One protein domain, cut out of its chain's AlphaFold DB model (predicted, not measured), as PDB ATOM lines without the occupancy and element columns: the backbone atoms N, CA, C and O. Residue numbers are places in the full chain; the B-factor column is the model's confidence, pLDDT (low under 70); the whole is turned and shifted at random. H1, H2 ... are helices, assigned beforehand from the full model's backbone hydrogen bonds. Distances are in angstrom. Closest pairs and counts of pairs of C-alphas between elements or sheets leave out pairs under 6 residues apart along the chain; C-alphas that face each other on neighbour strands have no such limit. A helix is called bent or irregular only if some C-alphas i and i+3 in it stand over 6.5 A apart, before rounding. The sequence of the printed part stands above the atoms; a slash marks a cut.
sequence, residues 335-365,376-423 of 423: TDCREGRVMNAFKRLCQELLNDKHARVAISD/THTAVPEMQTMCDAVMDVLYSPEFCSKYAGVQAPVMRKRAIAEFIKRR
ATOM      1  N   THR A 335     100.788 111.410 106.483       73.56
ATOM      2  CA  THR A 335     100.874 111.672 105.039       73.56
ATOM      3  C   THR A 335     100.177 112.964 104.671       73.56
ATOM      4  O   THR A 335     100.821 113.837 104.107       73.56
ATOM      5  N   ASP A 336      98.939 113.155 105.116       76.38
ATOM      6  CA  ASP A 336      98.132 114.308 104.720       76.38
ATOM      7  C   ASP A 336      98.739 115.612 105.251       76.38
ATOM      8  O   ASP A 336      98.822 116.608 104.542       76.38
ATOM      9  N   CYS A 337      99.262 115.611 106.484       80.19
ATOM     10  CA  CYS A 337     100.002 116.760 107.016       80.19
ATOM     11  C   CYS A 337     101.347 116.977 106.309       80.19
ATOM     12  O   CYS A 337     101.839 118.102 106.266       80.19
ATOM     13  N   ARG A 338     101.988 115.920 105.795       79.69
ATOM     14  CA  ARG A 338     103.240 116.048 105.035       79.69
ATOM     15  C   ARG A 338     102.957 116.660 103.666       79.69
ATOM     16  O   ARG A 338     103.599 117.644 103.319       79.69
ATOM     17  N   GLU A 339     101.982 116.123 102.945       80.19
ATOM     18  CA  GLU A 339     101.501 116.642 101.662       80.19
ATOM     19  C   GLU A 339     101.008 118.079 101.809       80.19
ATOM     20  O   GLU A 339     101.463 118.961 101.088       80.19
ATOM     21  N   GLY A 340     100.185 118.350 102.824       81.56
ATOM     22  CA  GLY A 340      99.720 119.696 103.141       81.56
ATOM     23  C   GLY A 340     100.867 120.677 103.393       81.56
ATOM     24  O   GLY A 340     100.811 121.810 102.922       81.56
ATOM     25  N   ARG A 341     101.947 120.255 104.071       83.31
ATOM     26  CA  ARG A 341     103.145 121.095 104.256       83.31
ATOM     27  C   ARG A 341     103.867 121.377 102.944       83.31
ATOM     28  O   ARG A 341     104.210 122.533 102.711       83.31
ATOM     29  N   VAL A 342     104.072 120.366 102.098       84.00
ATOM     30  CA  VAL A 342     104.709 120.569 100.786       84.00
ATOM     31  C   VAL A 342     103.862 121.504  99.927       84.00
ATOM     32  O   VAL A 342     104.384 122.478  99.397       84.00
ATOM     33  N   MET A 343     102.550 121.282  99.869       82.94
ATOM     34  CA  MET A 343     101.646 122.113  99.076       82.94
ATOM     35  C   MET A 343     101.547 123.543  99.591       82.94
ATOM     36  O   MET A 343     101.510 124.475  98.795       82.94
ATOM     37  N   ASN A 344     101.544 123.748 100.907       83.25
ATOM     38  CA  ASN A 344     101.555 125.096 101.470       83.25
ATOM     39  C   ASN A 344     102.884 125.815 101.203       83.25
ATOM     40  O   ASN A 344     102.866 126.999 100.874       83.25
ATOM     41  N   ALA A 345     104.021 125.120 101.311       82.06
ATOM     42  CA  ALA A 345     105.327 125.687 100.974       82.06
ATOM     43  C   ALA A 345     105.416 126.041  99.483       82.06
ATOM     44  O   ALA A 345     105.869 127.127  99.132       82.06
ATOM     45  N   PHE A 346     104.913 125.163  98.616       85.56
ATOM     46  CA  PHE A 346     104.886 125.389  97.180       85.56
ATOM     47  C   PHE A 346     103.993 126.570  96.789       85.56
ATOM     48  O   PHE A 346     104.423 127.439  96.041       85.56
ATOM     49  N   LYS A 347     102.786 126.670  97.359       77.94
ATOM     50  CA  LYS A 347     101.901 127.826  97.145       77.94
ATOM     51  C   LYS A 347     102.574 129.142  97.535       77.94
ATOM     52  O   LYS A 347     102.481 130.102  96.781       77.94
ATOM     53  N   ARG A 348     103.280 129.174  98.673       80.31
ATOM     54  CA  ARG A 348     104.060 130.351  99.092       80.31
ATOM     55  C   ARG A 348     105.160 130.680  98.086       80.31
ATOM     56  O   ARG A 348     105.290 131.830  97.700       80.31
ATOM     57  N   LEU A 349     105.898 129.675  97.615       84.44
ATOM     58  CA  LEU A 349     106.921 129.871  96.587       84.44
ATOM     59  C   LEU A 349     106.330 130.470  95.302       84.44
ATOM     60  O   LEU A 349     106.896 131.413  94.762       84.44
ATOM     61  N   CYS A 350     105.189 129.969  94.829       80.38
ATOM     62  CA  CYS A 350     104.525 130.527  93.653       80.38
ATOM     63  C   CYS A 350     104.084 131.984  93.863       80.38
ATOM     64  O   CYS A 350     104.245 132.792  92.956       80.38
ATOM     65  N   GLN A 351     103.576 132.336  95.048       81.31
ATOM     66  CA  GLN A 351     103.207 133.720  95.383       81.31
ATOM     67  C   GLN A 351     104.412 134.668  95.332       81.31
ATOM     68  O   GLN A 351     104.310 135.757  94.768       81.31
ATOM     69  N   GLU A 352     105.560 134.231  95.858       84.19
ATOM     70  CA  GLU A 352     106.814 134.994  95.793       84.19
ATOM     71  C   GLU A 352     107.324 135.133  94.351       84.19
ATOM     72  O   GLU A 352     107.685 136.228  93.928       84.19
ATOM     73  N   LEU A 353     107.301 134.052  93.559       81.31
ATOM     74  CA  LEU A 353     107.741 134.075  92.155       81.31
ATOM     75  C   LEU A 353     106.888 134.998  91.278       81.31
ATOM     76  O   LEU A 353     107.410 135.630  90.363       81.31
ATOM     77  N   LEU A 354     105.586 135.080  91.554       83.44
ATOM     78  CA  LEU A 354     104.667 135.973  90.848       83.44
ATOM     79  C   LEU A 354     104.733 137.420  91.361       83.44
ATOM     80  O   LEU A 354     104.109 138.296  90.764       83.44
ATOM     81  N   ASN A 355     105.472 137.677  92.449       85.50
ATOM     82  CA  ASN A 355     105.483 138.946  93.181       85.50
ATOM     83  C   ASN A 355     104.061 139.448  93.507       85.50
ATOM     84  O   ASN A 355     103.784 140.649  93.536       85.50
ATOM     85  N   ASP A 356     103.142 138.508  93.729       81.69
ATOM     86  CA  ASP A 356     101.742 138.782  94.004       81.69
ATOM     87  C   ASP A 356     101.285 137.930  95.188       81.69
ATOM     88  O   ASP A 356     100.901 136.765  95.072       81.69
ATOM     89  N   LYS A 357     101.290 138.559  96.365       77.12
ATOM     90  CA  LYS A 357     100.778 137.975  97.614       77.12
ATOM     91  C   LYS A 357      99.285 137.627  97.552       77.12
ATOM     92  O   LYS A 357      98.802 136.865  98.389       77.12
ATOM     93  N   HIS A 358      98.556 138.202  96.598       76.75
ATOM     94  CA  HIS A 358      97.138 137.958  96.373       76.75
ATOM     95  C   HIS A 358      96.888 136.883  95.314       76.75
ATOM     96  O   HIS A 358      95.742 136.444  95.185       76.75
ATOM     97  N   ALA A 359      97.925 136.403  94.618       77.75
ATOM     98  CA  ALA A 359      97.795 135.268  93.723       77.75
ATOM     99  C   ALA A 359      97.328 134.045  94.520       77.75
ATOM    100  O   ALA A 359      97.928 133.635  95.526       77.75
ATOM    101  N   ARG A 360      96.226 133.448  94.067       75.31
ATOM    102  CA  ARG A 360      95.694 132.198  94.607       75.31
ATOM    103  C   ARG A 360      95.393 131.212  93.498       75.31
ATOM    104  O   ARG A 360      95.106 131.568  92.359       75.31
ATOM    105  N   VAL A 361      95.491 129.941  93.872       69.62
ATOM    106  CA  VAL A 361      95.062 128.834  93.031       69.62
ATOM    107  C   VAL A 361      93.570 129.029  92.787       69.62
ATOM    108  O   VAL A 361      92.825 129.208  93.754       69.62
ATOM    109  N   ALA A 362      93.154 129.042  91.521       65.31
ATOM    110  CA  ALA A 362      91.749 129.150  91.162       65.31
ATOM    111  C   ALA A 362      90.981 127.996  91.825       65.31
ATOM    112  O   ALA A 362      91.190 126.835  91.487       65.31
ATOM    113  N   ILE A 363      90.129 128.299  92.806       56.22
ATOM    114  CA  ILE A 363      89.284 127.278  93.425       56.22
ATOM    115  C   ILE A 363      88.204 126.950  92.392       56.22
ATOM    116  O   ILE A 363      87.313 127.759  92.149       56.22
ATOM    117  N   SER A 364      88.306 125.782  91.756       49.94
ATOM    118  CA  SER A 364      87.368 125.311  90.725       49.94
ATOM    119  C   SER A 364      85.961 125.025  91.255       49.94
ATOM    120  O   SER A 364      85.030 124.818  90.481       49.94
ATOM    121  N   ASP A 365      85.792 125.023  92.574       47.06
ATOM    122  CA  ASP A 365      84.587 124.536  93.215       47.06
ATOM    123  C   ASP A 365      83.809 125.740  93.751       47.06
ATOM    124  O   ASP A 365      84.226 126.391  94.709       47.06
ATOM    125  N   THR A 376      89.809 139.817  97.663       75.94
ATOM    126  CA  THR A 376      90.760 140.651  96.903       75.94
ATOM    127  C   THR A 376      91.823 139.817  96.182       75.94
ATOM    128  O   THR A 376      92.859 140.348  95.792       75.94
ATOM    129  N   HIS A 377      91.630 138.503  96.087       77.62
ATOM    130  CA  HIS A 377      92.603 137.574  95.536       77.62
ATOM    131  C   HIS A 377      92.342 137.338  94.050       77.62
ATOM    132  O   HIS A 377      91.209 137.103  93.631       77.62
ATOM    133  N   THR A 378      93.411 137.370  93.258       81.25
ATOM    134  CA  THR A 378      93.355 137.106  91.818       81.25
ATOM    135  C   THR A 378      93.619 135.624  91.583       81.25
ATOM    136  O   THR A 378      94.636 135.077  92.019       81.25
ATOM    137  N   ALA A 379      92.690 134.955  90.903       80.81
ATOM    138  CA  ALA A 379      92.871 133.572  90.488       80.81
ATOM    139  C   ALA A 379      93.911 133.495  89.357       80.81
ATOM    140  O   ALA A 379      93.751 134.155  88.332       80.81
ATOM    141  N   VAL A 380      94.949 132.672  89.536       85.25
ATOM    142  CA  VAL A 380      96.013 132.455  88.538       85.25
ATOM    143  C   VAL A 380      95.968 130.995  88.065       85.25
ATOM    144  O   VAL A 380      96.386 130.107  88.818       85.25
ATOM    145  N   PRO A 381      95.438 130.708  86.859       82.31
ATOM    146  CA  PRO A 381      95.313 129.344  86.332       82.31
ATOM    147  C   PRO A 381      96.645 128.590  86.263       82.31
ATOM    148  O   PRO A 381      96.712 127.408  86.596       82.31
ATOM    149  N   GLU A 382      97.732 129.276  85.921       83.19
ATOM    150  CA  GLU A 382      99.072 128.699  85.817       83.19
ATOM    151  C   GLU A 382      99.553 128.153  87.168       83.19
ATOM    152  O   GLU A 382     100.238 127.129  87.228       83.19
ATOM    153  N   MET A 383      99.136 128.776  88.275       80.56
ATOM    154  CA  MET A 383      99.473 128.302  89.616       80.56
ATOM    155  C   MET A 383      98.750 126.995  89.964       80.56
ATOM    156  O   MET A 383      99.301 126.175  90.702       80.56
ATOM    157  N   GLN A 384      97.553 126.764  89.415       82.44
ATOM    158  CA  GLN A 384      96.868 125.472  89.512       82.44
ATOM    159  C   GLN A 384      97.648 124.402  88.738       82.44
ATOM    160  O   GLN A 384      97.973 123.372  89.322       82.44
ATOM    161  N   THR A 385      98.055 124.676  87.493       84.00
ATOM    162  CA  THR A 385      98.877 123.748  86.689       84.00
ATOM    163  C   THR A 385     100.183 123.378  87.392       84.00
ATOM    164  O   THR A 385     100.562 122.210  87.445       84.00
ATOM    165  N   MET A 386     100.856 124.361  87.993       82.94
ATOM    166  CA  MET A 386     102.056 124.141  88.798       82.94
ATOM    167  C   MET A 386     101.776 123.274  90.035       82.94
ATOM    168  O   MET A 386     102.536 122.351  90.328       82.94
ATOM    169  N   CYS A 387     100.683 123.546  90.758       80.12
ATOM    170  CA  CYS A 387     100.283 122.747  91.918       80.12
ATOM    171  C   CYS A 387      99.970 121.300  91.523       80.12
ATOM    172  O   CYS A 387     100.349 120.381  92.247       80.12
ATOM    173  N   ASP A 388      99.313 121.095  90.384       81.50
ATOM    174  CA  ASP A 388      99.001 119.763  89.876       81.50
ATOM    175  C   ASP A 388     100.258 118.998  89.482       81.50
ATOM    176  O   ASP A 388     100.405 117.853  89.900       81.50
ATOM    177  N   ALA A 389     101.217 119.642  88.815       84.56
ATOM    178  CA  ALA A 389     102.502 119.023  88.497       84.56
ATOM    179  C   ALA A 389     103.268 118.581  89.760       84.56
ATOM    180  O   ALA A 389     103.842 117.493  89.796       84.56
ATOM    181  N   VAL A 390     103.253 119.387  90.829       84.94
ATOM    182  CA  VAL A 390     103.861 118.996  92.113       84.94
ATOM    183  C   VAL A 390     103.124 117.823  92.746       84.94
ATOM    184  O   VAL A 390     103.770 116.909  93.258       84.94
ATOM    185  N   MET A 391     101.793 117.816  92.703       79.88
ATOM    186  CA  MET A 391     101.012 116.697  93.228       79.88
ATOM    187  C   MET A 391     101.257 115.415  92.438       79.88
ATOM    188  O   MET A 391     101.421 114.366  93.053       79.88
ATOM    189  N   ASP A 392     101.380 115.490  91.115       81.25
ATOM    190  CA  ASP A 392     101.733 114.344  90.274       81.25
ATOM    191  C   ASP A 392     103.100 113.761  90.663       81.25
ATOM    192  O   ASP A 392     103.251 112.542  90.755       81.25
ATOM    193  N   VAL A 393     104.082 114.610  90.986       83.25
ATOM    194  CA  VAL A 393     105.389 114.163  91.497       83.25
ATOM    195  C   VAL A 393     105.259 113.547  92.890       83.25
ATOM    196  O   VAL A 393     105.805 112.468  93.133       83.25
ATOM    197  N   LEU A 394     104.526 114.186  93.806       74.94
ATOM    198  CA  LEU A 394     104.330 113.690  95.174       74.94
ATOM    199  C   LEU A 394     103.605 112.341  95.214       74.94
ATOM    200  O   LEU A 394     103.888 111.529  96.097       74.94
ATOM    201  N   TYR A 395     102.710 112.111  94.258       76.25
ATOM    202  CA  TYR A 395     101.964 110.870  94.081       76.25
ATOM    203  C   TYR A 395     102.622 109.881  93.121       76.25
ATOM    204  O   TYR A 395     102.087 108.784  92.924       76.25
ATOM    205  N   SER A 396     103.779 110.223  92.549       79.06
ATOM    206  CA  SER A 396     104.489 109.303  91.669       79.06
ATOM    207  C   SER A 396     104.904 108.046  92.455       79.06
ATOM    208  O   SER A 396     105.402 108.149  93.587       79.06
ATOM    209  N   PRO A 397     104.695 106.837  91.901       67.44
ATOM    210  CA  PRO A 397     105.060 105.585  92.561       67.44
ATOM    211  C   PRO A 397     106.520 105.557  93.024       67.44
ATOM    212  O   PRO A 397     106.813 105.049  94.112       67.44
ATOM    213  N   GLU A 398     107.414 106.143  92.230       70.38
ATOM    214  CA  GLU A 398     108.847 106.245  92.478       70.38
ATOM    215  C   GLU A 398     109.132 107.127  93.698       70.38
ATOM    216  O   GLU A 398     109.864 106.715  94.605       70.38
ATOM    217  N   PHE A 399     108.512 108.311  93.773       73.12
ATOM    218  CA  PHE A 399     108.686 109.219  94.904       73.12
ATOM    219  C   PHE A 399     108.097 108.636  96.191       73.12
ATOM    220  O   PHE A 399     108.750 108.656  97.241       73.12
ATOM    221  N   CYS A 400     106.892 108.060  96.122       66.81
ATOM    222  CA  CYS A 400     106.264 107.417  97.273       66.81
ATOM    223  C   CYS A 400     107.094 106.230  97.789       66.81
ATOM    224  O   CYS A 400     107.249 106.069  99.001       66.81
ATOM    225  N   SER A 401     107.643 105.412  96.886       61.50
ATOM    226  CA  SER A 401     108.512 104.282  97.240       61.50
ATOM    227  C   SER A 401     109.798 104.749  97.928       61.50
ATOM    228  O   SER A 401     110.157 104.238  98.988       61.50
ATOM    229  N   LYS A 402     110.458 105.775  97.375       63.22
ATOM    230  CA  LYS A 402     111.791 106.209  97.816       63.22
ATOM    231  C   LYS A 402     111.781 107.149  99.025       63.22
ATOM    232  O   LYS A 402     112.632 107.025  99.900       63.22
ATOM    233  N   TYR A 403     110.841 108.093  99.087       59.28
ATOM    234  CA  TYR A 403     110.904 109.217 100.034       59.28
ATOM    235  C   TYR A 403     109.717 109.308 100.981       59.28
ATOM    236  O   TYR A 403     109.825 109.932 102.047       59.28
ATOM    237  N   ALA A 404     108.566 108.738 100.618       56.91
ATOM    238  CA  ALA A 404     107.420 108.782 101.512       56.91
ATOM    239  C   ALA A 404     107.566 107.771 102.649       56.91
ATOM    240  O   ALA A 404     107.075 108.055 103.739       56.91
ATOM    241  N   GLY A 405     108.230 106.626 102.422       53.69
ATOM    242  CA  GLY A 405     108.241 105.505 103.374       53.69
ATOM    243  C   GLY A 405     106.822 105.062 103.751       53.69
ATOM    244  O   GLY A 405     106.610 104.442 104.786       53.69
ATOM    245  N   VAL A 406     105.828 105.460 102.952       47.16
ATOM    246  CA  VAL A 406     104.409 105.269 103.198       47.16
ATOM    247  C   VAL A 406     103.797 104.817 101.892       47.16
ATOM    248  O   VAL A 406     103.624 105.590 100.957       47.16
ATOM    249  N   GLN A 407     103.452 103.543 101.859       48.19
ATOM    250  CA  GLN A 407     102.619 102.958 100.830       48.19
ATOM    251  C   GLN A 407     101.537 102.162 101.559       48.19
ATOM    252  O   GLN A 407     101.573 100.942 101.648       48.19
ATOM    253  N   ALA A 408     100.552 102.864 102.126       45.12
ATOM    254  CA  ALA A 408      99.269 102.219 102.358       45.12
ATOM    255  C   ALA A 408      98.636 101.975 100.976       45.12
ATOM    256  O   ALA A 408      98.546 102.929 100.199       45.12
ATOM    257  N   PRO A 409      98.137 100.765 100.662       49.47
ATOM    258  CA  PRO A 409      97.415 100.491  99.415       49.47
ATOM    259  C   PRO A 409      96.292 101.501  99.130       49.47
ATOM    260  O   PRO A 409      95.950 101.747  97.979       49.47
ATOM    261  N   VAL A 410      95.751 102.130 100.180       51.66
ATOM    262  CA  VAL A 410      94.739 103.191 100.103       51.66
ATOM    263  C   VAL A 410      95.293 104.495  99.527       51.66
ATOM    264  O   VAL A 410      94.627 105.091  98.690       51.66
ATOM    265  N   MET A 411      96.512 104.910  99.894       50.59
ATOM    266  CA  MET A 411      97.148 106.097  99.306       50.59
ATOM    267  C   MET A 411      97.457 105.858  97.840       50.59
ATOM    268  O   MET A 411      97.178 106.724  97.035       50.59
ATOM    269  N   ARG A 412      97.934 104.664  97.467       54.06
ATOM    270  CA  ARG A 412      98.190 104.350  96.059       54.06
ATOM    271  C   ARG A 412      96.898 104.257  95.253       54.06
ATOM    272  O   ARG A 412      96.850 104.789  94.162       54.06
ATOM    273  N   LYS A 413      95.830 103.656  95.791       58.06
ATOM    274  CA  LYS A 413      94.513 103.646  95.128       58.06
ATOM    275  C   LYS A 413      93.922 105.045  95.005       58.06
ATOM    276  O   LYS A 413      93.378 105.349  93.957       58.06
ATOM    277  N   ARG A 414      94.037 105.891  96.034       60.09
ATOM    278  CA  ARG A 414      93.557 107.278  95.998       60.09
ATOM    279  C   ARG A 414      94.408 108.140  95.071       60.09
ATOM    280  O   ARG A 414      93.842 108.862  94.276       60.09
ATOM    281  N   ALA A 415      95.727 108.011  95.125       56.22
ATOM    282  CA  ALA A 415      96.675 108.688  94.250       56.22
ATOM    283  C   ALA A 415      96.497 108.259  92.794       56.22
ATOM    284  O   ALA A 415      96.386 109.114  91.936       56.22
ATOM    285  N   ILE A 416      96.385 106.956  92.513       60.00
ATOM    286  CA  ILE A 416      96.094 106.435  91.171       60.00
ATOM    287  C   ILE A 416      94.702 106.880  90.722       60.00
ATOM    288  O   ILE A 416      94.562 107.314  89.591       60.00
ATOM    289  N   ALA A 417      93.677 106.805  91.575       68.19
ATOM    290  CA  ALA A 417      92.332 107.251  91.215       68.19
ATOM    291  C   ALA A 417      92.279 108.762  90.947       68.19
ATOM    292  O   ALA A 417      91.652 109.171  89.981       68.19
ATOM    293  N   GLU A 418      92.952 109.581  91.755       61.84
ATOM    294  CA  GLU A 418      93.066 111.028  91.542       61.84
ATOM    295  C   GLU A 418      93.918 111.349  90.310       61.84
ATOM    296  O   GLU A 418      93.528 112.190  89.512       61.84
ATOM    297  N   PHE A 419      95.027 110.644  90.094       60.28
ATOM    298  CA  PHE A 419      95.871 110.790  88.906       60.28
ATOM    299  C   PHE A 419      95.120 110.402  87.625       60.28
ATOM    300  O   PHE A 419      95.172 111.129  86.639       60.28
ATOM    301  N   ILE A 420      94.365 109.296  87.647       66.50
ATOM    302  CA  ILE A 420      93.482 108.877  86.546       66.50
ATOM    303  C   ILE A 420      92.341 109.875  86.353       66.50
ATOM    304  O   ILE A 420      91.960 110.120  85.225       66.50
ATOM    305  N   LYS A 421      91.784 110.452  87.422       70.56
ATOM    306  CA  LYS A 421      90.712 111.456  87.327       70.56
ATOM    307  C   LYS A 421      91.200 112.787  86.739       70.56
ATOM    308  O   LYS A 421      90.394 113.528  86.186       70.56
ATOM    309  N   ARG A 422      92.483 113.120  86.919       60.56
ATOM    310  CA  ARG A 422      93.109 114.369  86.448       60.56
ATOM    311  C   ARG A 422      93.590 114.310  84.997       60.56
ATOM    312  O   ARG A 422      93.793 115.366  84.407       60.56
ATOM    313  N   ARG A 423      93.795 113.110  84.449       59.84
ATOM    314  CA  ARG A 423      94.106 112.872  83.033       59.84
ATOM    315  C   ARG A 423      92.847 112.539  82.254       59.84
ATOM    316  O   ARG A 423      92.802 112.937  81.071       59.84
TER     317      ARG A 423
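What this domain is: This is residues 335 to 365 and 376 to 423 of the 423 residues of the protein "RING-type domain-containing protein" of Verticillium dahliae VDG1 (UniProt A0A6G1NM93). Two helices, the long H1 and the shorter H2, run opposite ways beside each other as a narrow V, closest where H1 ends and H2 begins. At the far end of H2 the short H3 turns across it, and from there H4 folds back toward H2, with few contacts among these last parts; at the other end of the V lie the unnamed stretches on both sides of a cut. The printed part has 79 residues with four named helices, in the order H1, H2, H3, H4, and no named strand, so the class is all helix. It is only just compact, close to loose, with a radius of gyration of the C-alphas of 13.8 A, and elongated, spanning 41 by 23 by 17 A.

Where its parts are: Find C-alpha 335 at (100.874, 111.672, 105.039); from there H1, residues 335 to 353, runs 26.7 A to C-alpha 353 at (107.741, 134.075, 92.155). After the cut, look for H2 at residues 381 to 394, 20.1 A long. H3 holds residues 397 to 404 and is 9.8 A long; it is neither bent nor irregular, but only just: C-alphas 401 and 404 are 6.3 A apart. H4, residues 409 to 422, runs 19.5 A and ends with C-alpha 422 at (93.109, 114.369, 86.448).

How they stand to each other: Begin with H1, which touches H2; their closest C-alphas, those of Cys 350 and Met 383, are 6.8 A apart. The two run opposite ways at a tilt of 37 degrees, only just steep. Next look at H3, close to H2 but not clearly touching it: the closest C-alphas, those of Val 393 and Phe 399, are 6.8 A apart, and the lines are about perpendicular at 80 degrees. H4 is also close to H2 but not clearly touching, with the C-alphas of Asp 392 and Phe 419 the closest at 7.0 A; they run opposite ways at a shallow tilt of 31 degrees. H1 and H4 are apart. Residues 359 to 360 pair with residues 378 to 379, parallel, in stretches too short to be named. In H1, H2, H3 and H4 every O i to N i+4 pair is within hydrogen-bond range.

The domain as a whole: The two C-alphas farthest apart, those of Thr 376 and Pro 409, are 40.8 A apart. Residues 366 to 375 are not printed, and C-alphas 365 and 376 are 17.6 A apart across this cut, which lies in the link from H1 to H2. The links H2 to H3 and H3 to H4 are tight. Residues 354 to 365 have no named element. The mean pLDDT of the printed part is 72.0; 29 residues are under 70, namely residues 361 to 365, 397, 400 to 420, and 422 to 423, the chain's last residue.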